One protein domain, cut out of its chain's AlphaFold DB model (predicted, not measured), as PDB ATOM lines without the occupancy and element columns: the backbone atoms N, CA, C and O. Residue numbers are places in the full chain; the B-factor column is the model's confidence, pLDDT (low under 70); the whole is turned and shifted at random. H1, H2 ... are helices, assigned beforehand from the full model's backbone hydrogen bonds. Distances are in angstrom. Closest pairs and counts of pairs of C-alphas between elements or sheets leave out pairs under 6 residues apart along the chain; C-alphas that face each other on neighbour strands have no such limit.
ATOM      1  N   GLU A 316     -10.854   8.081  -9.214       90.00
ATOM      2  CA  GLU A 316     -10.653   8.643 -10.552       90.00
ATOM      3  C   GLU A 316      -9.152   8.787 -10.839       90.00
ATOM      4  O   GLU A 316      -8.659   8.302 -11.856       90.00
ATOM      5  N   GLU A 317      -8.407   9.382  -9.908       92.12
ATOM      6  CA  GLU A 317      -6.965   9.616 -10.010       92.12
ATOM      7  C   GLU A 317      -6.167   8.305 -10.063       92.12
ATOM      8  O   GLU A 317      -5.242   8.173 -10.867       92.12
ATOM      9  N   PHE A 318      -6.545   7.302  -9.264       92.50
ATOM     10  CA  PHE A 318      -5.913   5.983  -9.297       92.50
ATOM     11  C   PHE A 318      -6.149   5.263 -10.630       92.50
ATOM     12  O   PHE A 318      -5.239   4.621 -11.155       92.50
ATOM     13  N   ASN A 319      -7.339   5.400 -11.220       90.38
ATOM     14  CA  ASN A 319      -7.623   4.825 -12.534       90.38
ATOM     15  C   ASN A 319      -6.772   5.487 -13.626       90.38
ATOM     16  O   ASN A 319      -6.266   4.797 -14.509       90.38
ATOM     17  N   GLN A 320      -6.547   6.801 -13.540       89.31
ATOM     18  CA  GLN A 320      -5.627   7.498 -14.447       89.31
ATOM     19  C   GLN A 320      -4.184   7.034 -14.272       89.31
ATOM     20  O   GLN A 320      -3.474   6.871 -15.262       89.31
ATOM     21  N   TRP A 321      -3.764   6.759 -13.035       91.06
ATOM     22  CA  TRP A 321      -2.468   6.142 -12.764       91.06
ATOM     23  C   TRP A 321      -2.355   4.761 -13.414       91.06
ATOM     24  O   TRP A 321      -1.367   4.477 -14.088       91.06
ATOM     25  N   CYS A 322      -3.394   3.931 -13.310       88.69
ATOM     26  CA  CYS A 322      -3.421   2.628 -13.973       88.69
ATOM     27  C   CYS A 322      -3.285   2.762 -15.497       88.69
ATOM     28  O   CYS A 322      -2.426   2.108 -16.085       88.69
ATOM     29  N   ILE A 323      -4.056   3.660 -16.123       85.25
ATOM     30  CA  ILE A 323      -4.001   3.918 -17.573       85.25
ATOM     31  C   ILE A 323      -2.605   4.389 -17.995       85.25
ATOM     32  O   ILE A 323      -2.049   3.865 -18.959       85.25
ATOM     33  N   LEU A 324      -2.022   5.345 -17.262       83.94
ATOM     34  CA  LEU A 324      -0.697   5.901 -17.549       83.94
ATOM     35  C   LEU A 324       0.394   4.820 -17.565       83.94
ATOM     36  O   LEU A 324       1.316   4.883 -18.376       83.94
ATOM     37  N   HIS A 325       0.272   3.820 -16.691       84.12
ATOM     38  CA  HIS A 325       1.232   2.727 -16.553       84.12
ATOM     39  C   HIS A 325       0.832   1.437 -17.292       84.12
ATOM     40  O   HIS A 325       1.540   0.434 -17.179       84.12
ATOM     41  N   GLY A 326      -0.256   1.461 -18.073       82.69
ATOM     42  CA  GLY A 326      -0.692   0.347 -18.921       82.69
ATOM     43  C   GLY A 326      -1.365  -0.814 -18.181       82.69
ATOM     44  O   GLY A 326      -1.261  -1.950 -18.634       82.69
ATOM     45  N   TYR A 327      -2.022  -0.551 -17.050       84.50
ATOM     46  CA  TYR A 327      -2.749  -1.547 -16.256       84.50
ATOM     47  C   TYR A 327      -4.254  -1.582 -16.574       84.50
ATOM     48  O   TYR A 327      -4.857  -0.537 -16.831       84.50
ATOM     49  N   ASP A 328      -4.881  -2.765 -16.491       78.44
ATOM     50  CA  ASP A 328      -6.345  -2.907 -16.545       78.44
ATOM     51  C   ASP A 328      -6.962  -2.566 -15.179       78.44
ATOM     52  O   ASP A 328      -6.648  -3.170 -14.156       78.44
ATOM     53  N   ILE A 329      -7.874  -1.595 -15.170       71.50
ATOM     54  CA  ILE A 329      -8.509  -1.036 -13.969       71.50
ATOM     55  C   ILE A 329      -9.311  -2.095 -13.183       71.50
ATOM     56  O   ILE A 329      -9.537  -1.931 -11.984       71.50
ATOM     57  N   ASN A 330      -9.731  -3.191 -13.824       68.31
ATOM     58  CA  ASN A 330     -10.562  -4.220 -13.189       68.31
ATOM     59  C   ASN A 330      -9.772  -5.308 -12.441       68.31
ATOM     60  O   ASN A 330     -10.364  -6.272 -11.956       68.31
ATOM     61  N   GLU A 331      -8.450  -5.190 -12.328       72.25
ATOM     62  CA  GLU A 331      -7.646  -6.188 -11.627       72.25
ATOM     63  C   GLU A 331      -7.756  -6.059 -10.096       72.25
ATOM     64  O   GLU A 331      -7.291  -5.093  -9.487       72.25
ATOM     65  N   ASP A 332      -8.280  -7.099  -9.432       75.81
ATOM     66  CA  ASP A 332      -8.363  -7.195  -7.960       75.81
ATOM     67  C   ASP A 332      -7.024  -6.911  -7.260       75.81
ATOM     68  O   ASP A 332      -6.969  -6.339  -6.164       75.81
ATOM     69  N   GLN A 333      -5.922  -7.296  -7.904       81.56
ATOM     70  CA  GLN A 333      -4.576  -7.096  -7.389       81.56
ATOM     71  C   GLN A 333      -4.194  -5.609  -7.304       81.56
ATOM     72  O   GLN A 333      -3.468  -5.217  -6.385       81.56
ATOM     73  N   LEU A 334      -4.705  -4.764  -8.202       86.50
ATOM     74  CA  LEU A 334      -4.483  -3.318  -8.161       86.50
ATOM     75  C   LEU A 334      -5.273  -2.672  -7.026       86.50
ATOM     76  O   LEU A 334      -4.723  -1.828  -6.324       86.50
ATOM     77  N   ASN A 335      -6.498  -3.131  -6.755       85.81
ATOM     78  CA  ASN A 335      -7.257  -2.707  -5.573       85.81
ATOM     79  C   ASN A 335      -6.525  -3.068  -4.270       85.81
ATOM     80  O   ASN A 335      -6.474  -2.267  -3.332       85.81
ATOM     81  N   TYR A 336      -5.873  -4.234  -4.231       87.38
ATOM     82  CA  TYR A 336      -5.011  -4.620  -3.115       87.38
ATOM     83  C   TYR A 336      -3.812  -3.674  -2.954       87.38
ATOM     84  O   TYR A 336      -3.544  -3.195  -1.849       87.38
ATOM     85  N   VAL A 337      -3.101  -3.358  -4.040       91.44
ATOM     86  CA  VAL A 337      -1.971  -2.409  -4.020       91.44
ATOM     87  C   VAL A 337      -2.434  -1.015  -3.597       91.44
ATOM     88  O   VAL A 337      -1.826  -0.419  -2.702       91.44
ATOM     89  N   LYS A 338      -3.535  -0.525  -4.171       92.88
ATOM     90  CA  LYS A 338      -4.168   0.749  -3.835       92.88
ATOM     91  C   LYS A 338      -4.448   0.854  -2.343       92.88
ATOM     92  O   LYS A 338      -4.022   1.817  -1.709       92.88
ATOM     93  N   TYR A 339      -5.108  -0.155  -1.772       92.06
ATOM     94  CA  TYR A 339      -5.446  -0.168  -0.354       92.06
ATOM     95  C   TYR A 339      -4.191  -0.059   0.520       92.06
ATOM     96  O   TYR A 339      -4.080   0.845   1.345       92.06
ATOM     97  N   TRP A 340      -3.212  -0.947   0.327       93.75
ATOM     98  CA  TRP A 340      -2.050  -1.025   1.218       93.75
ATOM     99  C   TRP A 340      -1.121   0.181   1.125       93.75
ATOM    100  O   TRP A 340      -0.596   0.627   2.149       93.75
ATOM    101  N   THR A 341      -0.955   0.732  -0.074       94.62
ATOM    102  CA  THR A 341      -0.182   1.960  -0.305       94.62
ATOM    103  C   THR A 341      -0.956   3.224   0.077       94.62
ATOM    104  O   THR A 341      -0.379   4.308   0.087       94.62
ATOM    105  N   GLY A 342      -2.255   3.108   0.392       93.44
ATOM    106  CA  GLY A 342      -3.148   4.251   0.584       93.44
ATOM    107  C   GLY A 342      -3.268   5.114  -0.672       93.44
ATOM    108  O   GLY A 342      -3.481   6.316  -0.551       93.44
ATOM    109  N   ALA A 343      -3.035   4.518  -1.847       94.38
ATOM    110  CA  ALA A 343      -2.870   5.197  -3.127       94.38
ATOM    111  C   ALA A 343      -1.863   6.366  -3.072       94.38
ATOM    112  O   ALA A 343      -2.041   7.388  -3.734       94.38
ATOM    113  N   ASN A 344      -0.817   6.248  -2.245       93.69
ATOM    114  CA  ASN A 344       0.249   7.241  -2.179       93.69
ATOM    115  C   ASN A 344       1.041   7.216  -3.502       93.69
ATOM    116  O   ASN A 344       1.616   6.171  -3.809       93.69
ATOM    117  N   PRO A 345       1.121   8.332  -4.254       91.81
ATOM    118  CA  PRO A 345       1.757   8.369  -5.573       91.81
ATOM    119  C   PRO A 345       3.179   7.799  -5.581       91.81
ATOM    120  O   PRO A 345       3.495   6.931  -6.384       91.81
ATOM    121  N   LEU A 346       4.017   8.196  -4.617       90.44
ATOM    122  CA  LEU A 346       5.389   7.695  -4.529       90.44
ATOM    123  C   LEU A 346       5.448   6.190  -4.240       90.44
ATOM    124  O   LEU A 346       6.307   5.494  -4.778       90.44
ATOM    125  N   GLU A 347       4.573   5.676  -3.374       94.06
ATOM    126  CA  GLU A 347       4.542   4.241  -3.069       94.06
ATOM    127  C   GLU A 347       4.029   3.430  -4.268       94.06
ATOM    128  O   GLU A 347       4.563   2.355  -4.540       94.06
ATOM    129  N   LEU A 348       3.056   3.961  -5.017       93.75
ATOM    130  CA  LEU A 348       2.567   3.375  -6.266       93.75
ATOM    131  C   LEU A 348       3.666   3.329  -7.335       93.75
ATOM    132  O   LEU A 348       3.918   2.262  -7.892       93.75
ATOM    133  N   ASP A 349       4.381   4.433  -7.560       91.00
ATOM    134  CA  ASP A 349       5.482   4.503  -8.531       91.00
ATOM    135  C   ASP A 349       6.656   3.602  -8.131       91.00
ATOM    136  O   ASP A 349       7.271   2.941  -8.974       91.00
ATOM    137  N   THR A 350       6.944   3.514  -6.828       91.19
ATOM    138  CA  THR A 350       7.964   2.599  -6.296       91.19
ATOM    139  C   THR A 350       7.548   1.147  -6.513       91.19
ATOM    140  O   THR A 350       8.365   0.331  -6.948       91.19
ATOM    141  N   TRP A 351       6.281   0.805  -6.253       92.75
ATOM    142  CA  TRP A 351       5.752  -0.518  -6.567       92.75
ATOM    143  C   TRP A 351       5.841  -0.787  -8.072       92.75
ATOM    144  O   TRP A 351       6.385  -1.820  -8.454       92.75
ATOM    145  N   HIS A 352       5.407   0.142  -8.930       89.19
ATOM    146  CA  HIS A 352       5.467   0.007 -10.387       89.19
ATOM    147  C   HIS A 352       6.896  -0.246 -10.884       89.19
ATOM    148  O   HIS A 352       7.117  -1.182 -11.653       89.19
ATOM    149  N   SER A 353       7.866   0.510 -10.370       86.88
ATOM    150  CA  SER A 353       9.282   0.422 -10.746       86.88
ATOM    151  C   SER A 353      10.018  -0.767 -10.124       86.88
ATOM    152  O   SER A 353      11.186  -1.003 -10.429       86.88
ATOM    153  N   THR A 354       9.372  -1.521  -9.229       85.56
ATOM    154  CA  THR A 354       9.984  -2.695  -8.609       85.56
ATOM    155  C   THR A 354      10.156  -3.794  -9.656       85.56
ATOM    156  O   THR A 354       9.201  -4.491 -10.008       85.56
ATOM    157  N   ASP A 355      11.389  -3.955 -10.140       70.81
ATOM    158  CA  ASP A 355      11.771  -5.090 -10.971       70.81
ATOM    159  C   ASP A 355      11.841  -6.345 -10.099       70.81
ATOM    160  O   ASP A 355      12.571  -6.410  -9.107       70.81
ATOM    161  N   ALA A 356      11.062  -7.355 -10.465       60.62
ATOM    162  CA  ALA A 356      11.082  -8.633  -9.778       60.62
ATOM    163  C   ALA A 356      12.253  -9.533 -10.235       60.62
ATOM    164  O   ALA A 356      12.292 -10.689  -9.815       60.62
ATOM    165  N   GLY A 357      13.172  -9.015 -11.076       48.19
ATOM    166  CA  GLY A 357      14.594  -9.373 -11.267       48.19
ATOM    167  C   GLY A 357      14.927 -10.800 -11.721       48.19
ATOM    168  O   GLY A 357      15.633 -11.008 -12.704       48.19
ATOM    169  N   ASP A 358      14.384 -11.804 -11.043       47.41
ATOM    170  CA  ASP A 358      14.670 -13.227 -11.234       47.41
ATOM    171  C   ASP A 358      13.519 -14.009 -11.885       47.41
ATOM    172  O   ASP A 358      13.678 -15.173 -12.264       47.41
ATOM    173  N   LEU A 359      12.348 -13.393 -12.064       47.34
ATOM    174  CA  LEU A 359      11.162 -14.089 -12.572       47.34
ATOM    175  C   LEU A 359      11.160 -14.301 -14.090       47.34
ATOM    176  O   LEU A 359      10.792 -15.385 -14.542       47.34
ATOM    177  N   PRO A 368       0.356 -16.569 -22.343       41.53
ATOM    178  CA  PRO A 368       0.431 -15.134 -22.032       41.53
ATOM    179  C   PRO A 368      -0.625 -14.611 -21.041       41.53
ATOM    180  O   PRO A 368      -0.319 -13.741 -20.241       41.53
ATOM    181  N   SER A 369      -1.842 -15.164 -21.031       49.09
ATOM    182  CA  SER A 369      -2.958 -14.638 -20.224       49.09
ATOM    183  C   SER A 369      -2.948 -15.042 -18.741       49.09
ATOM    184  O   SER A 369      -3.613 -14.403 -17.936       49.09
ATOM    185  N   GLU A 370      -2.222 -16.099 -18.357       43.69
ATOM    186  CA  GLU A 370      -2.041 -16.500 -16.945       43.69
ATOM    187  C   GLU A 370      -0.721 -15.970 -16.354       43.69
ATOM    188  O   GLU A 370      -0.543 -15.960 -15.132       43.69
ATOM    189  N   LEU A 371       0.205 -15.517 -17.208       47.31
ATOM    190  CA  LEU A 371       1.489 -14.954 -16.788       47.31
ATOM    191  C   LEU A 371       1.345 -13.574 -16.132       47.31
ATOM    192  O   LEU A 371       2.015 -13.324 -15.132       47.31
ATOM    193  N   ASP A 372       0.466 -12.711 -16.646       59.91
ATOM    194  CA  ASP A 372       0.477 -11.288 -16.282       59.91
ATOM    195  C   ASP A 372       0.024 -11.034 -14.827       59.91
ATOM    196  O   ASP A 372       0.718 -10.354 -14.067       59.91
ATOM    197  N   MET A 373      -1.065 -11.664 -14.358       58.25
ATOM    198  CA  MET A 373      -1.576 -11.424 -12.994       58.25
ATOM    199  C   MET A 373      -0.770 -12.142 -11.892       58.25
ATOM    200  O   MET A 373      -0.593 -11.616 -10.788       58.25
ATOM    201  N   TRP A 374      -0.216 -13.325 -12.176       62.75
ATOM    202  CA  TRP A 374       0.680 -14.029 -11.247       62.75
ATOM    203  C   TRP A 374       1.993 -13.264 -11.035       62.75
ATOM    204  O   TRP A 374       2.518 -13.215  -9.913       62.75
ATOM    205  N   ASP A 375       2.499 -12.618 -12.086       72.88
ATOM    206  CA  ASP A 375       3.672 -11.753 -12.003       72.88
ATOM    207  C   ASP A 375       3.381 -10.478 -11.193       72.88
ATOM    208  O   ASP A 375       4.211 -10.092 -10.362       72.88
ATOM    209  N   LEU A 376       2.173  -9.905 -11.294       78.31
ATOM    210  CA  LEU A 376       1.728  -8.807 -10.423       78.31
ATOM    211  C   LEU A 376       1.666  -9.214  -8.946       78.31
ATOM    212  O   LEU A 376       2.210  -8.513  -8.093       78.31
ATOM    213  N   MET A 377       1.079 -10.369  -8.618       79.31
ATOM    214  CA  MET A 377       1.026 -10.859  -7.234       79.31
ATOM    215  C   MET A 377       2.423 -11.054  -6.634       79.31
ATOM    216  O   MET A 377       2.685 -10.666  -5.489       79.31
ATOM    217  N   LYS A 378       3.343 -11.650  -7.401       80.00
ATOM    218  CA  LYS A 378       4.734 -11.856  -6.978       80.00
ATOM    219  C   LYS A 378       5.474 -10.540  -6.786       80.00
ATOM    220  O   LYS A 378       6.126 -10.372  -5.755       80.00
ATOM    221  N   LYS A 379       5.332  -9.611  -7.734       86.06
ATOM    222  CA  LYS A 379       5.865  -8.248  -7.648       86.06
ATOM    223  C   LYS A 379       5.372  -7.551  -6.383       86.06
ATOM    224  O   LYS A 379       6.181  -7.072  -5.593       86.06
ATOM    225  N   THR A 380       4.065  -7.579  -6.128       88.31
ATOM    226  CA  THR A 380       3.459  -7.011  -4.918       88.31
ATOM    227  C   THR A 380       3.997  -7.648  -3.642       88.31
ATOM    228  O   THR A 380       4.344  -6.934  -2.702       88.31
ATOM    229  N   LYS A 381       4.128  -8.980  -3.596       86.56
ATOM    230  CA  LYS A 381       4.694  -9.679  -2.434       86.56
ATOM    231  C   LYS A 381       6.151  -9.283  -2.182       86.56
ATOM    232  O   LYS A 381       6.526  -9.074  -1.031       86.56
ATOM    233  N   TYR A 382       6.958  -9.187  -3.238       88.25
ATOM    234  CA  TYR A 382       8.358  -8.779  -3.139       88.25
ATOM    235  C   TYR A 382       8.491  -7.329  -2.653       88.25
ATOM    236  O   TYR A 382       9.202  -7.077  -1.680       88.25
ATOM    237  N   TYR A 383       7.747  -6.402  -3.264       92.44
ATOM    238  CA  TYR A 383       7.715  -4.996  -2.861       92.44
ATOM    239  C   TYR A 383       7.328  -4.840  -1.386       92.44
ATOM    240  O   TYR A 383       8.078  -4.224  -0.629       92.44
ATOM    241  N   PHE A 384       6.219  -5.448  -0.941       92.25
ATOM    242  CA  PHE A 384       5.795  -5.330   0.456       92.25
ATOM    243  C   PHE A 384       6.788  -5.969   1.429       92.25
ATOM    244  O   PHE A 384       7.025  -5.396   2.485       92.25
ATOM    245  N   GLY A 385       7.436  -7.084   1.067       91.50
ATOM    246  CA  GLY A 385       8.486  -7.678   1.901       91.50
ATOM    247  C   GLY A 385       9.694  -6.752   2.092       91.50
ATOM    248  O   GLY A 385      10.184  -6.593   3.207       91.50
ATOM    249  N   LYS A 386      10.151  -6.083   1.024       92.06
ATOM    250  CA  LYS A 386      11.230  -5.085   1.120       92.06
ATOM    251  C   LYS A 386      10.782  -3.858   1.920       92.06
ATOM    252  O   LYS A 386      11.490  -3.405   2.818       92.06
ATOM    253  N   ARG A 387       9.584  -3.348   1.622       93.94
ATOM    254  CA  ARG A 387       9.044  -2.133   2.238       93.94
ATOM    255  C   ARG A 387       8.770  -2.309   3.732       93.94
ATOM    256  O   ARG A 387       8.998  -1.374   4.495       93.94
ATOM    257  N   GLU A 388       8.339  -3.495   4.160       95.44
ATOM    258  CA  GLU A 388       8.182  -3.855   5.573       95.44
ATOM    259  C   GLU A 388       9.501  -3.699   6.335       95.44
ATOM    260  O   GLU A 388       9.532  -3.024   7.365       95.44
ATOM    261  N   CYS A 389      10.600  -4.237   5.795       95.12
ATOM    262  CA  CYS A 389      11.933  -4.096   6.382       95.12
ATOM    263  C   CYS A 389      12.363  -2.627   6.500       95.12
ATOM    264  O   CYS A 389      12.873  -2.225   7.546       95.12
ATOM    265  N   ASP A 390      12.129  -1.818   5.462       94.69
ATOM    266  CA  ASP A 390      12.494  -0.397   5.458       94.69
ATOM    267  C   ASP A 390      11.715   0.401   6.510       94.69
ATOM    268  O   ASP A 390      12.319   1.097   7.329       94.69
ATOM    269  N   ILE A 391      10.384   0.257   6.534       95.25
ATOM    270  CA  ILE A 391       9.520   0.941   7.506       95.25
ATOM    271  C   ILE A 391       9.864   0.485   8.927       95.25
ATOM    272  O   ILE A 391       9.981   1.322   9.823       95.25
ATOM    273  N   ALA A 392      10.057  -0.820   9.147       96.62
ATOM    274  CA  ALA A 392      10.395  -1.361  10.459       96.62
ATOM    275  C   ALA A 392      11.738  -0.824  10.961       96.62
ATOM    276  O   ALA A 392      11.841  -0.424  12.121       96.62
ATOM    277  N   ARG A 393      12.757  -0.782  10.093       96.25
ATOM    278  CA  ARG A 393      14.080  -0.228  10.405       96.25
ATOM    279  C   ARG A 393      13.981   1.252  10.774       96.25
ATOM    280  O   ARG A 393      14.445   1.637  11.845       96.25
ATOM    281  N   ASP A 394      13.345   2.067   9.934       93.56
ATOM    282  CA  ASP A 394      13.216   3.510  10.172       93.56
ATOM    283  C   ASP A 394      12.400   3.814  11.438       93.56
ATOM    284  O   ASP A 394      12.738   4.719  12.207       93.56
ATOM    285  N   TYR A 395      11.336   3.043  11.691       95.00
ATOM    286  CA  TYR A 395      10.500   3.208  12.877       95.00
ATOM    287  C   TYR A 395      11.234   2.807  14.162       95.00
ATOM    288  O   TYR A 395      11.155   3.540  15.148       95.00
ATOM    289  N   LYS A 396      12.006   1.709  14.152       94.69
ATOM    290  CA  LYS A 396      12.836   1.288  15.295       94.69
ATOM    291  C   LYS A 396      13.911   2.317  15.633       94.69
ATOM    292  O   LYS A 396      13.979   2.747  16.780       94.69
ATOM    293  N   ILE A 397      14.659   2.795  14.633       93.69
ATOM    294  CA  ILE A 397      15.661   3.862  14.818       93.69
ATOM    295  C   ILE A 397      15.007   5.102  15.438       93.69
ATOM    296  O   ILE A 397      15.549   5.717  16.357       93.69
ATOM    297  N   TYR A 398      13.815   5.480  14.967       92.12
ATOM    298  CA  TYR A 398      13.081   6.590  15.563       92.12
ATOM    299  C   TYR A 398      12.715   6.322  17.029       92.12
ATOM    300  O   TYR A 398      12.957   7.178  17.880       92.12
ATOM    301  N   GLN A 399      12.148   5.150  17.331       92.25
ATOM    302  CA  GLN A 399      11.762   4.777  18.689       92.25
ATOM    303  C   GLN A 399      12.957   4.779  19.640       92.25
ATOM    304  O   GLN A 399      12.843   5.317  20.738       92.25
ATOM    305  N   GLU A 400      14.100   4.225  19.242       91.56
ATOM    306  CA  GLU A 400      15.313   4.143  20.065       91.56
ATOM    307  C   GLU A 400      15.796   5.519  20.537       91.56
ATOM    308  O   GLU A 400      16.172   5.661  21.700       91.56
ATOM    309  N   ASN A 401      15.648   6.542  19.692       91.06
ATOM    310  CA  ASN A 401      16.025   7.929  19.976       91.06
ATOM    311  C   ASN A 401      15.025   8.697  20.867       91.06
ATOM    312  O   ASN A 401      15.253   9.860  21.209       91.06
ATOM    313  N   LEU A 402      13.900   8.087  21.257       91.75
ATOM    314  CA  LEU A 402      12.920   8.717  22.143       91.75
ATOM    315  C   LEU A 402      13.250   8.516  23.626       91.75
ATOM    316  O   LEU A 402      13.583   7.421  24.082       91.75
TER     317      LEU A 402
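What this domain is: This is residues 316 to 359 and 368 to 402 of the 666 residues of an uncharacterized protein of Rhizophagus sp. MUCL 43196 (UniProt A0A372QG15). You will see one long, straight helix, H4, with a small cluster of three short helices, H1 to H3, over one side of its earlier half. H2 runs side by side with H4, H3 slants over it, and H1 lies beyond them, away from H4; residues 388 to 402 stick out past the cluster. The 79 printed residues hold four named helices, H1, H2, H3 and H4 in that order, and no named strand: all helix. The whole is loose, with a radius of gyration of the C-alphas of 14.5 A, and spans 49 by 32 by 17 A.

Where its parts are: Find C-alpha 316 at (-10.653, 8.643, -10.552); from there H1 runs to residue 324. H2 covers residues 332 to 341, 14.5 A long, and H3 residues 345 to 353. After the cut, H4 begins at C-alpha 368, (0.431, -15.134, -22.032), and runs 48.6 A to C-alpha 400 at (15.313, 4.143, 20.065).

How they stand to each other: Look at Phe 318 and Lys 338: their C-alphas, the closest of H1 and H2, are 7.8 A apart, close but not clearly touching. H1 and H3 are near each other; H1 and H4 are apart. H2 and H3 touch at a steep tilt of 52 degrees, closest at C-alphas 341 and 347, 5.9 A. H4 touches H2 with residues 373 to 380 alone, at a shallow tilt of 13 degrees, the same way; C-alphas 333 and 377 are closest, 6.8 A. H3 and H4 only just touch, with 3 pairs of C-alphas within 8 A, closest at Trp 351 and Tyr 383, 6.1 A. Every O i to N i+4 pair is within hydrogen-bond range in H1, H2 and H3, and 25 of 29 in H4.

The domain as a whole: C-alphas 368 and 402 are farthest apart, 51.7 A. Residues 360 to 367 are not printed; C-alphas 359 and 368 are 14.3 A apart across this cut. The link H2 to H3 is tight. Look for pLDDT under 70 at residues 330, 356 to 359 and 368 to 374.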